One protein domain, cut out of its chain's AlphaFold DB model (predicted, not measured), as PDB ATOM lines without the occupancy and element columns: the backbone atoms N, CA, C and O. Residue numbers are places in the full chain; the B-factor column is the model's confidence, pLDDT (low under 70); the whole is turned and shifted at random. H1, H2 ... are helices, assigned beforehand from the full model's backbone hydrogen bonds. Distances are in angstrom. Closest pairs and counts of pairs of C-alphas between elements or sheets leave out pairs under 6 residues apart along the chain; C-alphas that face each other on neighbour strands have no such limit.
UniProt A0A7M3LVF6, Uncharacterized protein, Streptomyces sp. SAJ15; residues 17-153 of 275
ATOM      1  N   SER A  17     205.201 153.701 158.143       91.94
ATOM      2  CA  SER A  17     205.854 154.990 157.884       91.94
ATOM      3  C   SER A  17     204.976 155.893 157.016       91.94
ATOM      4  O   SER A  17     204.721 157.038 157.382       91.94
ATOM      5  N   GLY A  18     204.396 155.352 155.938       94.50
ATOM      6  CA  GLY A  18     203.451 156.085 155.092       94.50
ATOM      7  C   GLY A  18     202.260 156.634 155.876       94.50
ATOM      8  O   GLY A  18     201.864 157.778 155.674       94.50
ATOM      9  N   TRP A  19     201.732 155.876 156.844       94.19
ATOM     10  CA  TRP A  19     200.701 156.384 157.758       94.19
ATOM     11  C   TRP A  19     201.186 157.552 158.626       94.19
ATOM     12  O   TRP A  19     200.487 158.561 158.764       94.19
ATOM     13  N   ARG A  20     202.387 157.448 159.207       91.88
ATOM     14  CA  ARG A  20     202.986 158.529 160.014       91.88
ATOM     15  C   ARG A  20     203.238 159.793 159.187       91.88
ATOM     16  O   ARG A  20     203.141 160.883 159.737       91.88
ATOM     17  N   MET A  21     203.469 159.651 157.882       92.38
ATOM     18  CA  MET A  21     203.638 160.754 156.925       92.38
ATOM     19  C   MET A  21     202.325 161.291 156.333       92.38
ATOM     20  O   MET A  21     202.354 162.018 155.350       92.38
ATOM     21  N   GLY A  22     201.168 160.947 156.906       92.00
ATOM     22  CA  GLY A  22     199.870 161.484 156.474       92.00
ATOM     23  C   GLY A  22     199.039 160.529 155.619       92.00
ATOM     24  O   GLY A  22     197.839 160.727 155.495       92.00
ATOM     25  N   GLY A  23     199.596 159.412 155.145       93.19
ATOM     26  CA  GLY A  23     198.835 158.409 154.404       93.19
ATOM     27  C   GLY A  23     197.629 157.896 155.196       93.19
ATOM     28  O   GLY A  23     197.761 157.432 156.331       93.19
ATOM     29  N   ARG A  24     196.432 157.968 154.610       90.62
ATOM     30  CA  ARG A  24     195.181 157.486 155.232       90.62
ATOM     31  C   ARG A  24     194.493 156.365 154.461       90.62
ATOM     32  O   ARG A  24     193.410 155.943 154.875       90.62
ATOM     33  N   CYS A  25     195.120 155.857 153.397       88.00
ATOM     34  CA  CYS A  25     194.566 154.747 152.630       88.00
ATOM     35  C   CYS A  25     194.448 153.469 153.489       88.00
ATOM     36  O   CYS A  25     195.159 153.329 154.498       88.00
ATOM     37  N   PRO A  26     193.586 152.514 153.093       82.19
ATOM     38  CA  PRO A  26     193.393 151.265 153.827       82.19
ATOM     39  C   PRO A  26     194.695 150.491 154.068       82.19
ATOM     40  O   PRO A  26     194.900 149.987 155.167       82.19
ATOM     41  N   ARG A  27     195.621 150.485 153.096       84.00
ATOM     42  CA  ARG A  27     196.920 149.803 153.217       84.00
ATOM     43  C   ARG A  27     197.820 150.448 154.279       84.00
ATOM     44  O   ARG A  27     198.334 149.750 155.146       84.00
ATOM     45  N   CYS A  28     197.980 151.778 154.265       89.25
ATOM     46  CA  CYS A  28     198.743 152.504 155.295       89.25
ATOM     47  C   CYS A  28     198.141 152.279 156.687       89.25
ATOM     48  O   CYS A  28     198.868 152.040 157.651       89.25
ATOM     49  N   ARG A  29     196.805 152.322 156.786       85.38
ATOM     50  CA  ARG A  29     196.091 152.053 158.038       85.38
ATOM     51  C   ARG A  29     196.341 150.632 158.527       85.38
ATOM     52  O   ARG A  29     196.633 150.452 159.703       85.38
ATOM     53  N   ALA A  30     196.235 149.641 157.644       79.25
ATOM     54  CA  ALA A  30     196.478 148.241 157.966       79.25
ATOM     55  C   ALA A  30     197.913 148.031 158.466       79.25
ATOM     56  O   ALA A  30     198.098 147.439 159.525       79.25
ATOM     57  N   ALA A  31     198.912 148.597 157.784       84.56
ATOM     58  CA  ALA A  31     200.312 148.492 158.189       84.56
ATOM     59  C   ALA A  31     200.606 149.188 159.525       84.56
ATOM     60  O   ALA A  31     201.276 148.622 160.385       84.56
ATOM     61  N   HIS A  32     200.064 150.389 159.743       87.25
ATOM     62  CA  HIS A  32     200.179 151.065 161.033       87.25
ATOM     63  C   HIS A  32     199.482 150.301 162.156       87.25
ATOM     64  O   HIS A  32     200.020 150.192 163.255       87.25
ATOM     65  N   ASN A  33     198.295 149.756 161.895       79.38
ATOM     66  CA  ASN A  33     197.580 148.933 162.861       79.38
ATOM     67  C   ASN A  33     198.347 147.644 163.162       79.38
ATOM     68  O   ASN A  33     198.396 147.249 164.317       79.38
ATOM     69  N   ALA A  34     198.967 147.007 162.168       74.75
ATOM     70  CA  ALA A  34     199.814 145.836 162.377       74.75
ATOM     71  C   ALA A  34     201.009 146.168 163.290       74.75
ATOM     72  O   ALA A  34     201.242 145.473 164.277       74.75
ATOM     73  N   GLU A  35     201.694 147.285 163.028       78.12
ATOM     74  CA  GLU A  35     202.805 147.775 163.854       78.12
ATOM     75  C   GLU A  35     202.348 148.173 165.274       78.12
ATOM     76  O   GLU A  35     202.959 147.809 166.273       78.12
ATOM     77  N   THR A  36     201.243 148.902 165.419       72.81
ATOM     78  CA  THR A  36     200.761 149.346 166.742       72.81
ATOM     79  C   THR A  36     200.111 148.228 167.552       72.81
ATOM     80  O   THR A  36     200.239 148.209 168.782       72.81
ATOM     81  N   ARG A  37     199.470 147.251 166.896       64.75
ATOM     82  CA  ARG A  37     199.023 146.004 167.533       64.75
ATOM     83  C   ARG A  37     200.208 145.171 168.003       64.75
ATOM     84  O   ARG A  37     200.100 144.586 169.072       64.75
ATOM     85  N   GLN A  38     201.347 145.196 167.308       56.44
ATOM     86  CA  GLN A  38     202.595 144.605 167.810       56.44
ATOM     87  C   GLN A  38     203.007 145.182 169.178       56.44
ATOM     88  O   GLN A  38     203.530 144.452 170.016       56.44
ATOM     89  N   TYR A  39     202.725 146.463 169.446       50.19
ATOM     90  CA  TYR A  39     203.118 147.128 170.695       50.19
ATOM     91  C   TYR A  39     202.056 147.130 171.805       50.19
ATOM     92  O   TYR A  39     202.376 147.475 172.944       50.19
ATOM     93  N   SER A  40     200.806 146.756 171.514       62.88
ATOM     94  CA  SER A  40     199.697 146.819 172.488       62.88
ATOM     95  C   SER A  40     198.846 145.547 172.588       62.88
ATOM     96  O   SER A  40     198.230 145.314 173.627       62.88
ATOM     97  N   GLY A  41     198.853 144.692 171.566       79.81
ATOM     98  CA  GLY A  41     198.095 143.442 171.494       79.81
ATOM     99  C   GLY A  41     198.970 142.199 171.638       79.81
ATOM    100  O   GLY A  41     200.192 142.289 171.745       79.81
ATOM    101  N   MET A  42     198.323 141.037 171.694       90.12
ATOM    102  CA  MET A  42     198.948 139.715 171.642       90.12
ATOM    103  C   MET A  42     199.559 139.472 170.253       90.12
ATOM    104  O   MET A  42     198.916 139.775 169.248       90.12
ATOM    105  N   SER A  43     200.792 138.961 170.175       88.44
ATOM    106  CA  SER A  43     201.385 138.592 168.878       88.44
ATOM    107  C   SER A  43     200.710 137.342 168.298       88.44
ATOM    108  O   SER A  43     200.109 136.570 169.041       88.44
ATOM    109  N   ALA A  44     200.841 137.100 166.988       86.31
ATOM    110  CA  ALA A  44     200.294 135.893 166.356       86.31
ATOM    111  C   ALA A  44     200.825 134.604 167.011       86.31
ATOM    112  O   ALA A  44     200.047 133.709 167.320       86.31
ATOM    113  N   ARG A  45     202.128 134.564 167.327       90.25
ATOM    114  CA  ARG A  45     202.751 133.445 168.048       90.25
ATOM    115  C   ARG A  45     202.182 133.279 169.457       90.25
ATOM    116  O   ARG A  45     201.837 132.174 169.838       90.25
ATOM    117  N   GLN A  46     202.053 134.369 170.220       94.56
ATOM    118  CA  GLN A  46     201.441 134.311 171.555       94.56
ATOM    119  C   GLN A  46     199.999 133.793 171.476       94.56
ATOM    120  O   GLN A  46     199.598 132.953 172.270       94.56
ATOM    121  N   ARG A  47     199.229 134.265 170.494       94.62
ATOM    122  CA  ARG A  47     197.852 133.827 170.260       94.62
ATOM    123  C   ARG A  47     197.770 132.332 169.973       94.62
ATOM    124  O   ARG A  47     196.931 131.658 170.556       94.62
ATOM    125  N   GLU A  48     198.631 131.826 169.099       94.94
ATOM    126  CA  GLU A  48     198.712 130.400 168.787       94.94
ATOM    127  C   GLU A  48     199.092 129.567 170.018       94.94
ATOM    128  O   GLU A  48     198.411 128.590 170.315       94.94
ATOM    129  N   THR A  49     200.090 130.004 170.793       97.06
ATOM    130  CA  THR A  49     200.463 129.356 172.060       97.06
ATOM    131  C   THR A  49     199.283 129.281 173.029       97.06
ATOM    132  O   THR A  49     199.008 128.211 173.563       97.06
ATOM    133  N   VAL A  50     198.546 130.382 173.222       97.62
ATOM    134  CA  VAL A  50     197.363 130.389 174.098       97.62
ATOM    135  C   VAL A  50     196.286 129.433 173.592       97.62
ATOM    136  O   VAL A  50     195.738 128.671 174.380       97.62
ATOM    137  N   LEU A  51     195.977 129.452 172.294       97.56
ATOM    138  CA  LEU A  51     194.956 128.570 171.728       97.56
ATOM    139  C   LEU A  51     195.316 127.096 171.892       97.56
ATOM    140  O   LEU A  51     194.441 126.310 172.238       97.56
ATOM    141  N   ASN A  52     196.576 126.723 171.668       97.94
ATOM    142  CA  ASN A  52     197.019 125.339 171.826       97.94
ATOM    143  C   ASN A  52     196.878 124.880 173.281       97.94
ATOM    144  O   ASN A  52     196.226 123.869 173.522       97.94
ATOM    145  N   LEU A  53     197.350 125.681 174.244       98.19
ATOM    146  CA  LEU A  53     197.207 125.368 175.669       98.19
ATOM    147  C   LEU A  53     195.740 125.208 176.087       98.19
ATOM    148  O   LEU A  53     195.392 124.245 176.763       98.19
ATOM    149  N   LEU A  54     194.855 126.111 175.652       97.94
ATOM    150  CA  LEU A  54     193.426 126.018 175.971       97.94
ATOM    151  C   LEU A  54     192.772 124.775 175.341       97.94
ATOM    152  O   LEU A  54     191.911 124.152 175.955       97.94
ATOM    153  N   ARG A  55     193.181 124.385 174.127       97.81
ATOM    154  CA  ARG A  55     192.672 123.181 173.437       97.81
ATOM    155  C   ARG A  55     193.137 121.883 174.080       97.81
ATOM    156  O   ARG A  55     192.414 120.895 174.026       97.81
ATOM    157  N   GLU A  56     194.312 121.902 174.694       97.69
ATOM    158  CA  GLU A  56     194.848 120.802 175.497       97.69
ATOM    159  C   GLU A  56     194.185 120.712 176.886       97.69
ATOM    160  O   GLU A  56     194.490 119.808 177.660       97.69
ATOM    161  N   GLY A  57     193.243 121.613 177.198       97.44
ATOM    162  CA  GLY A  57     192.538 121.665 178.480       97.44
ATOM    163  C   GLY A  57     193.282 122.446 179.565       97.44
ATOM    164  O   GLY A  57     192.911 122.364 180.735       97.44
ATOM    165  N   GLY A  58     194.323 123.198 179.196       97.50
ATOM    166  CA  GLY A  58     195.059 124.073 180.102       97.50
ATOM    167  C   GLY A  58     194.190 125.198 180.668       97.50
ATOM    168  O   GLY A  58     193.244 125.673 180.034       97.50
ATOM    169  N   ALA A  59     194.525 125.647 181.878       98.12
ATOM    170  CA  ALA A  59     193.808 126.732 182.541       98.12
ATOM    171  C   ALA A  59     194.107 128.100 181.894       98.12
ATOM    172  O   ALA A  59     195.199 128.345 181.375       98.12
ATOM    173  N   GLU A  60     193.157 129.037 181.985       98.06
ATOM    174  CA  GLU A  60     193.311 130.397 181.446       98.06
ATOM    175  C   GLU A  60     194.514 131.131 182.071       98.06
ATOM    176  O   GLU A  60     195.242 131.851 181.382       98.06
ATOM    177  N   GLU A  61     194.754 130.932 183.369       98.38
ATOM    178  CA  GLU A  61     195.883 131.503 184.104       98.38
ATOM    179  C   GLU A  61     197.231 131.013 183.570       98.38
ATOM    180  O   GLU A  61     198.168 131.807 183.445       98.38
ATOM    181  N   GLU A  62     197.325 129.723 183.251       98.06
ATOM    182  CA  GLU A  62     198.529 129.098 182.709       98.06
ATOM    183  C   GLU A  62     198.810 129.619 181.302       98.06
ATOM    184  O   GLU A  62     199.904 130.123 181.038       98.06
ATOM    185  N   ALA A  63     197.791 129.621 180.439       98.00
ATOM    186  CA  ALA A  63     197.911 130.139 179.086       98.00
ATOM    187  C   ALA A  63     198.307 131.624 179.070       98.00
ATOM    188  O   ALA A  63     199.166 132.034 178.288       98.00
ATOM    189  N   ALA A  64     197.739 132.442 179.965       97.56
ATOM    190  CA  ALA A  64     198.117 133.846 180.103       97.56
ATOM    191  C   ALA A  64     199.565 134.015 180.599       97.56
ATOM    192  O   ALA A  64     200.301 134.854 180.065       97.56
ATOM    193  N   LYS A  65     199.979 133.216 181.593       97.62
ATOM    194  CA  LYS A  65     201.336 133.233 182.154       97.62
ATOM    195  C   LYS A  65     202.383 132.873 181.102       97.62
ATOM    196  O   LYS A  65     203.375 133.594 181.005       97.62
ATOM    197  N   GLU A  66     202.138 131.839 180.299       97.94
ATOM    198  CA  GLU A  66     203.064 131.372 179.258       97.94
ATOM    199  C   GLU A  66     203.417 132.484 178.263       97.94
ATOM    200  O   GLU A  66     204.569 132.674 177.877       97.94
ATOM    201  N   VAL A  67     202.437 133.314 177.901       96.25
ATOM    202  CA  VAL A  67     202.655 134.422 176.962       96.25
ATOM    203  C   VAL A  67     203.042 135.740 177.639       96.25
ATOM    204  O   VAL A  67     203.079 136.783 176.977       96.25
ATOM    205  N   GLY A  68     203.316 135.728 178.948       95.50
ATOM    206  CA  GLY A  68     203.687 136.915 179.720       95.50
ATOM    207  C   GLY A  68     202.577 137.970 179.780       95.50
ATOM    208  O   GLY A  68     202.846 139.172 179.703       95.50
ATOM    209  N   ARG A  69     201.311 137.545 179.857       95.69
ATOM    210  CA  ARG A  69     200.127 138.418 179.925       95.69
ATOM    211  C   ARG A  69     199.336 138.145 181.202       95.69
ATOM    212  O   ARG A  69     199.451 137.104 181.832       95.69
ATOM    213  N   SER A  70     198.486 139.096 181.579       96.12
ATOM    214  CA  SER A  70     197.461 138.847 182.593       96.12
ATOM    215  C   SER A  70     196.199 138.272 181.953       96.12
ATOM    216  O   SER A  70     195.843 138.657 180.837       96.12
ATOM    217  N   VAL A  71     195.464 137.450 182.705       97.31
ATOM    218  CA  VAL A  71     194.119 136.941 182.364       97.31
ATOM    219  C   VAL A  71     193.197 138.071 181.880       97.31
ATOM    220  O   VAL A  71     192.585 138.007 180.818       97.31
ATOM    221  N   LYS A  72     193.184 139.204 182.592       96.44
ATOM    222  CA  LYS A  72     192.405 140.389 182.196       96.44
ATOM    223  C   LYS A  72     192.776 140.920 180.804       96.44
ATOM    224  O   LYS A  72     191.896 141.350 180.061       96.44
ATOM    225  N   SER A  73     194.066 140.949 180.472       94.62
ATOM    226  CA  SER A  73     194.558 141.390 179.159       94.62
ATOM    227  C   SER A  73     194.175 140.395 178.058       94.62
ATOM    228  O   SER A  73     193.756 140.798 176.971       94.62
ATOM    229  N   LEU A  74     194.240 139.098 178.372       95.75
ATOM    230  CA  LEU A  74     193.812 138.011 177.498       95.75
ATOM    231  C   LEU A  74     192.315 138.120 177.159       95.75
ATOM    232  O   LEU A  74     191.971 138.254 175.985       95.75
ATOM    233  N   ARG A  75     191.431 138.239 178.162       96.56
ATOM    234  CA  ARG A  75     189.985 138.453 177.942       96.56
ATOM    235  C   ARG A  75     189.665 139.747 177.203       96.56
ATOM    236  O   ARG A  75     188.722 139.796 176.418       96.56
ATOM    237  N   ALA A  76     190.427 140.816 177.438       93.12
ATOM    238  CA  ALA A  76     190.251 142.058 176.686       93.12
ATOM    239  C   ALA A  76     190.581 141.874 175.196       93.12
ATOM    240  O   ALA A  76     189.880 142.437 174.356       93.12
ATOM    241  N   THR A  77     191.599 141.068 174.881       93.00
ATOM    242  CA  THR A  77     191.969 140.713 173.502       93.00
ATOM    243  C   THR A  77     190.885 139.856 172.847       93.00
ATOM    244  O   THR A  77     190.457 140.162 171.737       93.00
ATOM    245  N   ALA A  78     190.367 138.860 173.571       95.38
ATOM    246  CA  ALA A  78     189.325 137.950 173.095       95.38
ATOM    247  C   ALA A  78     188.029 138.655 172.649       95.38
ATOM    248  O   ALA A  78     187.326 138.175 171.773       95.38
ATOM    249  N   ARG A  79     187.722 139.856 173.160       92.81
ATOM    250  CA  ARG A  79     186.549 140.638 172.710       92.81
ATOM    251  C   ARG A  79     186.568 141.013 171.225       92.81
ATOM    252  O   ARG A  79     185.530 141.400 170.697       92.81
ATOM    253  N   ALA A  80     187.736 140.988 170.592       90.00
ATOM    254  CA  ALA A  80     187.911 141.280 169.173       90.00
ATOM    255  C   ALA A  80     188.385 140.057 168.369       90.00
ATOM    256  O   ALA A  80     188.765 140.222 167.212       90.00
ATOM    257  N   ASP A  81     188.409 138.877 168.993       94.81
ATOM    258  CA  ASP A  81     188.935 137.629 168.447       94.81
ATOM    259  C   ASP A  81     188.028 136.474 168.884       94.81
ATOM    260  O   ASP A  81     188.160 135.932 169.984       94.81
ATOM    261  N   GLY A  82     187.061 136.145 168.034       96.62
ATOM    262  CA  GLY A  82     186.013 135.170 168.294       96.62
ATOM    263  C   GLY A  82     186.545 133.761 168.539       96.62
ATOM    264  O   GLY A  82     186.007 133.066 169.396       96.62
ATOM    265  N   GLU A  83     187.622 133.348 167.860       97.56
ATOM    266  CA  GLU A  83     188.255 132.039 168.104       97.56
ATOM    267  C   GLU A  83     188.825 131.968 169.521       97.56
ATOM    268  O   GLU A  83     188.581 131.005 170.248       97.56
ATOM    269  N   LEU A  84     189.566 133.005 169.922       97.50
ATOM    270  CA  LEU A  84     190.153 133.084 171.253       97.50
ATOM    271  C   LEU A  84     189.075 133.179 172.333       97.50
ATOM    272  O   LEU A  84     189.194 132.540 173.374       97.50
ATOM    273  N   PHE A  85     188.010 133.943 172.084       97.81
ATOM    274  CA  PHE A  85     186.857 134.006 172.977       97.81
ATOM    275  C   PHE A  85     186.195 132.638 173.146       97.81
ATOM    276  O   PHE A  85     185.986 132.202 174.273       97.81
ATOM    277  N   ALA A  86     185.928 131.930 172.048       98.12
ATOM    278  CA  ALA A  86     185.354 130.591 172.091       98.12
ATOM    279  C   ALA A  86     186.258 129.608 172.858       98.12
ATOM    280  O   ALA A  86     185.758 128.833 173.672       98.12
ATOM    281  N   ALA A  87     187.579 129.667 172.659       98.19
ATOM    282  CA  ALA A  87     188.528 128.823 173.382       98.19
ATOM    283  C   ALA A  87     188.513 129.081 174.900       98.19
ATOM    284  O   ALA A  87     188.494 128.133 175.678       98.19
ATOM    285  N   LEU A  88     188.459 130.347 175.328       97.50
ATOM    286  CA  LEU A  88     188.388 130.718 176.750       97.50
ATOM    287  C   LEU A  88     187.085 130.276 177.424       97.50
ATOM    288  O   LEU A  88     187.063 130.034 178.627       97.50
ATOM    289  N   GLU A  89     186.006 130.161 176.654       98.06
ATOM    290  CA  GLU A  89     184.715 129.649 177.117       98.06
ATOM    291  C   GLU A  89     184.627 128.109 177.037       98.06
ATOM    292  O   GLU A  89     183.543 127.545 177.181       98.06
ATOM    293  N   GLY A  90     185.746 127.418 176.777       97.50
ATOM    294  CA  GLY A  90     185.815 125.953 176.737       97.50
ATOM    295  C   GLY A  90     185.078 125.325 175.551       97.50
ATOM    296  O   GLY A  90     184.651 124.174 175.627       97.50
ATOM    297  N   ARG A  91     184.880 126.075 174.459       98.31
ATOM    298  CA  ARG A  91     184.200 125.578 173.255       98.31
ATOM    299  C   ARG A  91     185.066 124.592 172.487       98.31
ATOM    300  O   ARG A  91     186.296 124.670 172.505       98.31
ATOM    301  N   THR A  92     184.412 123.702 171.751       97.81
ATOM    302  CA  THR A  92     185.082 122.714 170.899       97.81
ATOM    303  C   THR A  92     185.908 123.388 169.801       97.81
ATOM    304  O   THR A  92     185.619 124.510 169.382       97.81
ATOM    305  N   VAL A  93     186.921 122.695 169.269       97.38
ATOM    306  CA  VAL A  93     187.744 123.224 168.163       97.38
ATOM    307  C   VAL A  93     186.887 123.575 166.940       97.38
ATOM    308  O   VAL A  93     187.134 124.591 166.295       97.38
ATOM    309  N   ALA A  94     185.841 122.795 166.654       96.81
ATOM    310  CA  ALA A  94     184.910 123.091 165.568       96.81
ATOM    311  C   ALA A  94     184.185 124.436 165.775       96.81
ATOM    312  O   ALA A  94     184.161 125.266 164.869       96.81
ATOM    313  N   GLU A  95     183.657 124.698 166.976       97.94
ATOM    314  CA  GLU A  95     183.022 125.982 167.312       97.94
ATOM    315  C   GLU A  95     184.016 127.153 167.260       97.94
ATOM    316  O   GLU A  95     183.670 128.240 166.795       97.94
ATOM    317  N   GLN A  96     185.265 126.936 167.684       97.75
ATOM    318  CA  GLN A  96     186.331 127.939 167.587       97.75
ATOM    319  C   GLN A  96     186.621 128.318 166.123       97.75
ATOM    320  O   GLN A  96     186.724 129.504 165.802       97.75
ATOM    321  N   VAL A  97     186.705 127.329 165.225       97.06
ATOM    322  CA  VAL A  97     186.895 127.558 163.782       97.06
ATOM    323  C   VAL A  97     185.724 128.346 163.195       97.06
ATOM    324  O   VAL A  97     185.955 129.312 162.470       97.06
ATOM    325  N   VAL A  98     184.482 128.009 163.557       97.75
ATOM    326  CA  VAL A  98     183.290 128.757 163.117       97.75
ATOM    327  C   VAL A  98     183.330 130.209 163.603       97.75
ATOM    328  O   VAL A  98     183.042 131.125 162.832       97.75
ATOM    329  N   ALA A  99     183.741 130.455 164.850       97.56
ATOM    330  CA  ALA A  99     183.892 131.817 165.363       97.56
ATOM    331  C   ALA A  99     184.940 132.616 164.563       97.56
ATOM    332  O   ALA A  99     184.694 133.766 164.194       97.56
ATOM    333  N   ARG A 100     186.068 131.984 164.206       97.00
ATOM    334  CA  ARG A 100     187.104 132.595 163.356       97.00
ATOM    335  C   ARG A 100     186.610 132.912 161.949       97.00
ATOM    336  O   ARG A 100     186.916 133.978 161.413       97.00
ATOM    337  N   GLN A 101     185.847 132.000 161.354       98.06
ATOM    338  CA  GLN A 101     185.194 132.220 160.067       98.06
ATOM    339  C   GLN A 101     184.225 133.407 160.146       98.06
ATOM    340  O   GLN A 101     184.225 134.259 159.260       98.06
ATOM    341  N   GLY A 102     183.463 133.526 161.239       97.62
ATOM    342  CA  GLY A 102     182.592 134.673 161.507       97.62
ATOM    343  C   GLY A 102     183.342 136.009 161.539       97.62
ATOM    344  O   GLY A 102     182.912 136.968 160.892       97.62
ATOM    345  N   ASP A 103     184.494 136.070 162.212       96.50
ATOM    346  CA  ASP A 103     185.348 137.268 162.220       96.50
ATOM    347  C   ASP A 103     185.856 137.629 160.820       96.50
ATOM    348  O   ASP A 103     185.885 138.810 160.455       96.50
ATOM    349  N   TYR A 104     186.230 136.623 160.025       97.00
ATOM    350  CA  TYR A 104     186.662 136.808 158.640       97.00
ATOM    351  C   TYR A 104     185.550 137.382 157.767       97.00
ATOM    352  O   TYR A 104     185.749 138.413 157.124       97.00
ATOM    353  N   LEU A 105     184.352 136.796 157.816       97.19
ATOM    354  CA  LEU A 105     183.178 137.293 157.099       97.19
ATOM    355  C   LEU A 105     182.821 138.726 157.528       97.19
ATOM    356  O   LEU A 105     182.575 139.594 156.690       97.19
ATOM    357  N   ALA A 106     182.870 139.021 158.830       95.12
ATOM    358  CA  ALA A 106     182.676 140.376 159.330       95.12
ATOM    359  C   ALA A 106     183.756 141.337 158.806       95.12
ATOM    360  O   ALA A 106     183.452 142.488 158.487       95.12
ATOM    361  N   MET A 107     185.008 140.893 158.685       93.31
ATOM    362  CA  MET A 107     186.078 141.707 158.115       93.31
ATOM    363  C   MET A 107     185.875 141.960 156.621       93.31
ATOM    364  O   MET A 107     186.015 143.112 156.215       93.31
ATOM    365  N   LEU A 108     185.459 140.961 155.835       95.06
ATOM    366  CA  LEU A 108     185.126 141.132 154.413       95.06
ATOM    367  C   LEU A 108     184.131 142.267 154.199       95.06
ATOM    368  O   LEU A 108     184.343 143.126 153.345       95.06
ATOM    369  N   THR A 109     183.095 142.348 155.039       92.56
ATOM    370  CA  THR A 109     182.131 143.453 154.941       92.56
ATOM    371  C   THR A 109     182.760 144.823 155.179       92.56
ATOM    372  O   THR A 109     182.242 145.807 154.657       92.56
ATOM    373  N   ARG A 110     183.848 144.925 155.959       88.00
ATOM    374  CA  ARG A 110     184.543 146.181 156.306       88.00
ATOM    375  C   ARG A 110     185.575 146.605 155.269       88.00
ATOM    376  O   ARG A 110     185.827 147.801 155.157       88.00
ATOM    377  N   VAL A 111     186.162 145.647 154.557       87.56
ATOM    378  CA  VAL A 111     187.167 145.877 153.505       87.56
ATOM    379  C   VAL A 111     186.579 145.734 152.102       87.56
ATOM    380  O   VAL A 111     187.295 145.453 151.152       87.56
ATOM    381  N   ASP A 112     185.263 145.919 151.989       88.94
ATOM    382  CA  ASP A 112     184.525 145.928 150.727       88.94
ATOM    383  C   ASP A 112     184.805 144.682 149.863       88.94
ATOM    384  O   ASP A 112     184.920 144.758 148.644       88.94
ATOM    385  N   GLY A 113     184.858 143.511 150.511       93.19
ATOM    386  CA  GLY A 113     184.947 142.205 149.847       93.19
ATOM    387  C   GLY A 113     186.357 141.781 149.444       93.19
ATOM    388  O   GLY A 113     186.520 140.702 148.885       93.19
ATOM    389  N   ASP A 114     187.381 142.582 149.745       92.31
ATOM    390  CA  ASP A 114     188.772 142.218 149.476       92.31
ATOM    391  C   ASP A 114     189.232 141.073 150.405       92.31
ATOM    392  O   ASP A 114     189.528 141.271 151.591       92.31
ATOM    393  N   LEU A 115     189.289 139.858 149.843       95.06
ATOM    394  CA  LEU A 115     189.690 138.629 150.537       95.06
ATOM    395  C   LEU A 115     191.092 138.734 151.156       95.06
ATOM    396  O   LEU A 115     191.314 138.290 152.288       95.06
ATOM    397  N   SER A 116     192.033 139.347 150.430       92.31
ATOM    398  CA  SER A 116     193.432 139.467 150.842       92.31
ATOM    399  C   SER A 116     193.571 140.437 152.012       92.31
ATOM    400  O   SER A 116     194.197 140.119 153.027       92.31
ATOM    401  N   MET A 117     192.912 141.595 151.925       86.38
ATOM    402  CA  MET A 117     192.880 142.569 153.012       86.38
ATOM    403  C   MET A 117     192.191 142.020 154.262       86.38
ATOM    404  O   MET A 117     192.649 142.303 155.373       86.38
ATOM    405  N   ALA A 118     191.121 141.234 154.114       92.25
ATOM    406  CA  ALA A 118     190.448 140.616 155.253       92.25
ATOM    407  C   ALA A 118     191.349 139.601 155.964       92.25
ATOM    408  O   ALA A 118     191.477 139.658 157.191       92.25
ATOM    409  N   ALA A 119     192.029 138.739 155.200       93.12
ATOM    410  CA  ALA A 119     192.997 137.784 155.736       93.12
ATOM    411  C   ALA A 119     194.131 138.510 156.471       93.12
ATOM    412  O   ALA A 119     194.392 138.239 157.644       93.12
ATOM    413  N   GLN A 120     194.734 139.517 155.832       86.69
ATOM    414  CA  GLN A 120     195.813 140.307 156.418       86.69
ATOM    415  C   GLN A 120     195.384 141.015 157.714       86.69
ATOM    416  O   GLN A 120     196.127 141.015 158.697       86.69
ATOM    417  N   ALA A 121     194.186 141.607 157.752       85.25
ATOM    418  CA  ALA A 121     193.688 142.342 158.917       85.25
ATOM    419  C   ALA A 121     193.463 141.456 160.159       85.25
ATOM    420  O   ALA A 121     193.475 141.966 161.290       85.25
ATOM    421  N   LEU A 122     193.271 140.153 159.943       89.75
ATOM    422  CA  LEU A 122     193.112 139.125 160.970       89.75
ATOM    423  C   LEU A 122     194.381 138.281 161.182       89.75
ATOM    424  O   LEU A 122     194.380 137.382 162.019       89.75
ATOM    425  N   GLY A 123     195.469 138.573 160.461       88.31
ATOM    426  CA  GLY A 123     196.718 137.815 160.548       88.31
ATOM    427  C   GLY A 123     196.580 136.369 160.065       88.31
ATOM    428  O   GLY A 123     197.166 135.471 160.663       88.31
ATOM    429  N   LEU A 124     195.766 136.137 159.033       90.88
ATOM    430  CA  LEU A 124     195.568 134.830 158.411       90.88
ATOM    431  C   LEU A 124     196.423 134.685 157.150       90.88
ATOM    432  O   LEU A 124     196.835 135.682 156.551       90.88
ATOM    433  N   ALA A 125     196.642 133.439 156.731       92.94
ATOM    434  CA  ALA A 125     197.190 133.144 155.413       92.94
ATOM    435  C   ALA A 125     196.236 133.639 154.309       92.94
ATOM    436  O   ALA A 125     195.020 133.689 154.505       92.94
ATOM    437  N   ALA A 126     196.785 134.040 153.161       92.44
ATOM    438  CA  ALA A 126     196.003 134.642 152.080       92.44
ATOM    439  C   ALA A 126     195.015 133.656 151.426       92.44
ATOM    440  O   ALA A 126     193.970 134.076 150.941       92.44
ATOM    441  N   ASP A 127     195.336 132.366 151.457       96.38
ATOM    442  CA  ASP A 127     194.579 131.235 150.909       96.38
ATOM    443  C   ASP A 127     193.619 130.594 151.928       96.38
ATOM    444  O   ASP A 127     192.960 129.598 151.632       96.38
ATOM    445  N   ILE A 128     193.502 131.150 153.140       96.69
ATOM    446  CA  ILE A 128     192.718 130.525 154.217       96.69
ATOM    447  C   ILE A 128     191.240 130.333 153.849       96.69
ATOM    448  O   ILE A 128     190.624 129.351 154.261       96.69
ATOM    449  N   SER A 129     190.673 131.255 153.061       97.00
ATOM    450  CA  SER A 129     189.290 131.143 152.598       97.00
ATOM    451  C   SER A 129     189.124 129.939 151.667       97.00
ATOM    452  O   SER A 129     188.185 129.165 151.844       97.00
ATOM    453  N   ASP A 130     190.065 129.700 150.749       97.69
ATOM    454  CA  ASP A 130     190.027 128.542 149.848       97.69
ATOM    455  C   ASP A 130     190.014 127.229 150.633       97.69
ATOM    456  O   ASP A 130     189.196 126.344 150.367       97.69
ATOM    457  N   VAL A 131     190.858 127.144 151.666       97.81
ATOM    458  CA  VAL A 131     190.909 125.996 152.579       97.81
ATOM    459  C   VAL A 131     189.565 125.795 153.284       97.81
ATOM    460  O   VAL A 131     189.033 124.683 153.296       97.81
ATOM    461  N   TRP A 132     188.974 126.853 153.843       97.94
ATOM    462  CA  TRP A 132     187.684 126.755 154.531       97.94
ATOM    463  C   TRP A 132     186.522 126.427 153.594       97.94
ATOM    464  O   TRP A 132     185.647 125.652 153.978       97.94
ATOM    465  N   ARG A 133     186.515 126.950 152.362       98.06
ATOM    466  CA  ARG A 133     185.511 126.606 151.343       98.06
ATOM    467  C   ARG A 133     185.563 125.134 150.970       98.06
ATOM    468  O   ARG A 133     184.515 124.505 150.853       98.06
ATOM    469  N   ALA A 134     186.767 124.583 150.827       97.81
ATOM    470  CA  ALA A 134     186.956 123.166 150.537       97.81
ATOM    471  C   ALA A 134     186.487 122.261 151.693       97.81
ATOM    472  O   ALA A 134     186.005 121.156 151.454       97.81
ATOM    473  N   GLN A 135     186.610 122.723 152.942       97.69
ATOM    474  CA  GLN A 135     186.263 121.947 154.139       97.69
ATOM    475  C   GLN A 135     184.796 122.090 154.580       97.69
ATOM    476  O   GLN A 135     184.259 121.173 155.197       97.69
ATOM    477  N   SER A 136     184.145 123.225 154.308       97.38
ATOM    478  CA  SER A 136     182.779 123.509 154.761       97.38
ATOM    479  C   SER A 136     181.940 124.185 153.666       97.38
ATOM    480  O   SER A 136     182.086 125.386 153.416       97.38
ATOM    481  N   PRO A 137     180.973 123.459 153.070       97.69
ATOM    482  CA  PRO A 137     179.998 124.045 152.151       97.69
ATOM    483  C   PRO A 137     179.183 125.186 152.777       97.69
ATOM    484  O   PRO A 137     178.817 126.138 152.091       97.69
ATOM    485  N   GLN A 138     178.915 125.121 154.087       97.56
ATOM    486  CA  GLN A 138     178.195 126.169 154.812       97.56
ATOM    487  C   GLN A 138     178.996 127.476 154.850       97.56
ATOM    488  O   GLN A 138     178.423 128.544 154.634       97.56
ATOM    489  N   TYR A 139     180.311 127.399 155.081       97.75
ATOM    490  CA  TYR A 139     181.188 128.567 155.009       97.75
ATOM    491  C   TYR A 139     181.226 129.154 153.595       97.75
ATOM    492  O   TYR A 139     181.066 130.363 153.445       97.75
ATOM    493  N   ALA A 140     181.365 128.314 152.563       98.12
ATOM    494  CA  ALA A 140     181.377 128.774 151.173       98.12
ATOM    495  C   ALA A 140     180.099 129.548 150.806       98.12
ATOM    496  O   ALA A 140     180.177 130.646 150.256       98.12
ATOM    497  N   ALA A 141     178.928 129.029 151.191       97.56
ATOM    498  CA  ALA A 141     177.653 129.711 150.980       97.56
ATOM    499  C   ALA A 141     177.559 131.042 151.754       97.56
ATOM    500  O   ALA A 141     177.045 132.033 151.232       97.56
ATOM    501  N   ALA A 142     178.067 131.087 152.991       97.81
ATOM    502  CA  ALA A 142     178.081 132.304 153.799       97.81
ATOM    503  C   ALA A 142     179.022 133.379 153.224       97.81
ATOM    504  O   ALA A 142     178.655 134.555 153.184       97.81
ATOM    505  N   GLU A 143     180.206 132.989 152.747       97.94
ATOM    506  CA  GLU A 143     181.133 133.893 152.065       97.94
ATOM    507  C   GLU A 143     180.515 134.461 150.787       97.94
ATOM    508  O   GLU A 143     180.512 135.679 150.602       97.94
ATOM    509  N   GLU A 144     179.929 133.609 149.941       97.06
ATOM    510  CA  GLU A 144     179.270 134.051 148.712       97.06
ATOM    511  C   GLU A 144     178.147 135.055 149.011       97.06
ATOM    512  O   GLU A 144     178.044 136.094 148.354       97.06
ATOM    513  N   ALA A 145     177.336 134.797 150.043       96.06
ATOM    514  CA  ALA A 145     176.288 135.716 150.473       96.06
ATOM    515  C   ALA A 145     176.855 137.076 150.920       96.06
ATOM    516  O   ALA A 145     176.321 138.121 150.539       96.06
ATOM    517  N   VAL A 146     177.952 137.085 151.682       95.44
ATOM    518  CA  VAL A 146     178.631 138.319 152.108       95.44
ATOM    519  C   VAL A 146     179.206 139.079 150.915       95.44
ATOM    520  O   VAL A 146     178.993 140.288 150.809       95.44
ATOM    521  N   LEU A 147     179.890 138.399 149.995       94.94
ATOM    522  CA  LEU A 147     180.449 139.022 148.794       94.94
ATOM    523  C   LEU A 147     179.344 139.597 147.906       94.94
ATOM    524  O   LEU A 147     179.458 140.731 147.443       94.94
ATOM    525  N   ARG A 148     178.230 138.877 147.737       94.19
ATOM    526  CA  ARG A 148     177.059 139.370 147.003       94.19
ATOM    527  C   ARG A 148     176.488 140.636 147.641       94.19
ATOM    528  O   ARG A 148     176.222 141.588 146.916       94.19
ATOM    529  N   LEU A 149     176.362 140.675 148.972       91.69
ATOM    530  CA  LEU A 149     175.905 141.857 149.721       91.69
ATOM    531  C   LEU A 149     176.850 143.057 149.585       91.69
ATOM    532  O   LEU A 149     176.409 144.204 149.592       91.69
ATOM    533  N   VAL A 150     178.156 142.809 149.496       90.75
ATOM    534  CA  VAL A 150     179.153 143.857 149.268       90.75
ATOM    535  C   VAL A 150     179.051 144.397 147.837       90.75
ATOM    536  O   VAL A 150     179.012 145.616 147.653       90.75
ATOM    537  N   VAL A 151     178.967 143.510 146.837       88.25
ATOM    538  CA  VAL A 151     178.901 143.855 145.403       88.25
ATOM    539  C   VAL A 151     177.587 144.535 145.035       88.25
ATOM    540  O   VAL A 151     177.602 145.493 144.265       88.25
ATOM    541  N   SER A 152     176.458 144.127 145.625       85.62
ATOM    542  CA  SER A 152     175.152 144.778 145.422       85.62
ATOM    543  C   SER A 152     175.092 146.220 145.952       85.62
ATOM    544  O   SER A 152     174.033 146.845 145.948       85.62
ATOM    545  N   GLY A 153     176.223 146.741 146.439       74.44
ATOM    546  CA  GLY A 153     176.306 147.883 147.322       74.44
ATOM    547  C   GLY A 153     175.861 147.456 148.713       74.44
ATOM    548  O   GLY A 153     174.827 146.803 148.872       74.44
TER     549      GLY A 153
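AT A GLANCE: This is residues 17 to 153 of the 275 residues of an uncharacterized protein of Streptomyces sp. SAJ15 (UniProt A0A7M3LVF6). This is a flat body of helices in which the long helix H7 lies between two groups: H3, H4, H5 and H6, a cluster of short helices that packs on H7 through H6, and H8, H9 and H10, of which H8 and H10 pack on its later half. H2, with the little helix H1 packed on its first part, makes an arm along one edge of the body and comes close to H8 alone among H3 to H10. The printed part has 137 residues with ten named helices, H1 to H10 in order along the chain, and no named strand; the class is all helix. The whole is compact, with a radius of gyration of the C-alphas of 16.1 A, and spans 45 by 44 by 20 A.

IN THESE COORDINATES: Begin with the longest helix: find C-alpha 93 at (187.744, 123.224, 168.163), and from there H7, residues 93 to 110, runs 26.0 A to C-alpha 110 at (184.543, 146.181, 156.306). Before it in the chain look for H6 at residues 82 to 88, H5 at residues 71 to 78, H4 at residues 60 to 66 and H3 at residues 44 to 55, the last 16.4 A long. Still earlier is H2, residues 26 to 40, 20.2 A from first to last C-alpha. The printed part begins with H1, residues 17 to 20, whose C-alpha 17 is at (205.854, 154.990, 157.884). After H7 come H8, residues 115 to 121, and H9, residues 128 to 135. H10, residues 137 to 151, runs 21.0 A and ends with C-alpha 151 at (178.901, 143.855, 145.403).

HOW THE PARTS SIT: Start at the hubs H6 and H7, which touch three helices each. They form a helical hairpin, at a shallow tilt of 30 degrees, opposite ways, and their closest C-alphas, those of Glu 83 and Gln 96, are 4.6 A apart. From H6 go to H5, a second helical hairpin, with the C-alphas of Ala 78 and Phe 85 closest at 4.7 A. H3 touches H6 at a steep tilt of 47 degrees, closest at the C-alphas of Leu 54 and Ala 87, 6.2 A apart. H3, with residues 49 to 54 alone, touches H4 in a third helical hairpin, where the C-alphas of Val 50 and Ala 63 come to 5.0 A. H4 touches H5 about perpendicular, at 84 degrees, closest at the C-alphas of Ala 64 and Val 71, 5.5 A apart. Return to H7: its residues 101 to 109 alone touch H10, at a shallow tilt of 12 degrees, the same way, with the C-alphas of Leu 105 and Glu 143 closest at 6.4 A. Its residues 104 to 108 alone touch H8, about perpendicular at 76 degrees, closest at the C-alphas of Met 107 and Ala 118, 5.3 A apart. H9 and H10 touch only at the corner, closest at the C-alphas of Arg 133 and Ala 140, 4.7 A apart. H2 and H8 are close but not clearly touching, with the C-alphas of Ala 30 and Ala 121 closest at 6.6 A. H2, with residues 28 to 32 alone, touches H1, closest at the C-alphas of Trp 19 and Cys 28, 5.0 A apart. H2 and H3 are apart. In H2, H3, H4, H5, H6, H8, H9 and H10 every O i to N i+4 pair is within hydrogen-bond range; in H7 13 of 14 are, and H1 is too short for such a pair.

THE WHOLE: The two C-alphas farthest apart, those of Glu 62 and Ser 152, are 46.7 A from each other. The printed part has no cut and no long link; the link from H8 to H9, six residues, is short, and the others are tight. Look in the B-factor column for a mean pLDDT of 92.6 over the printed part; residues 37 to 40, which belong to H2, are under 70.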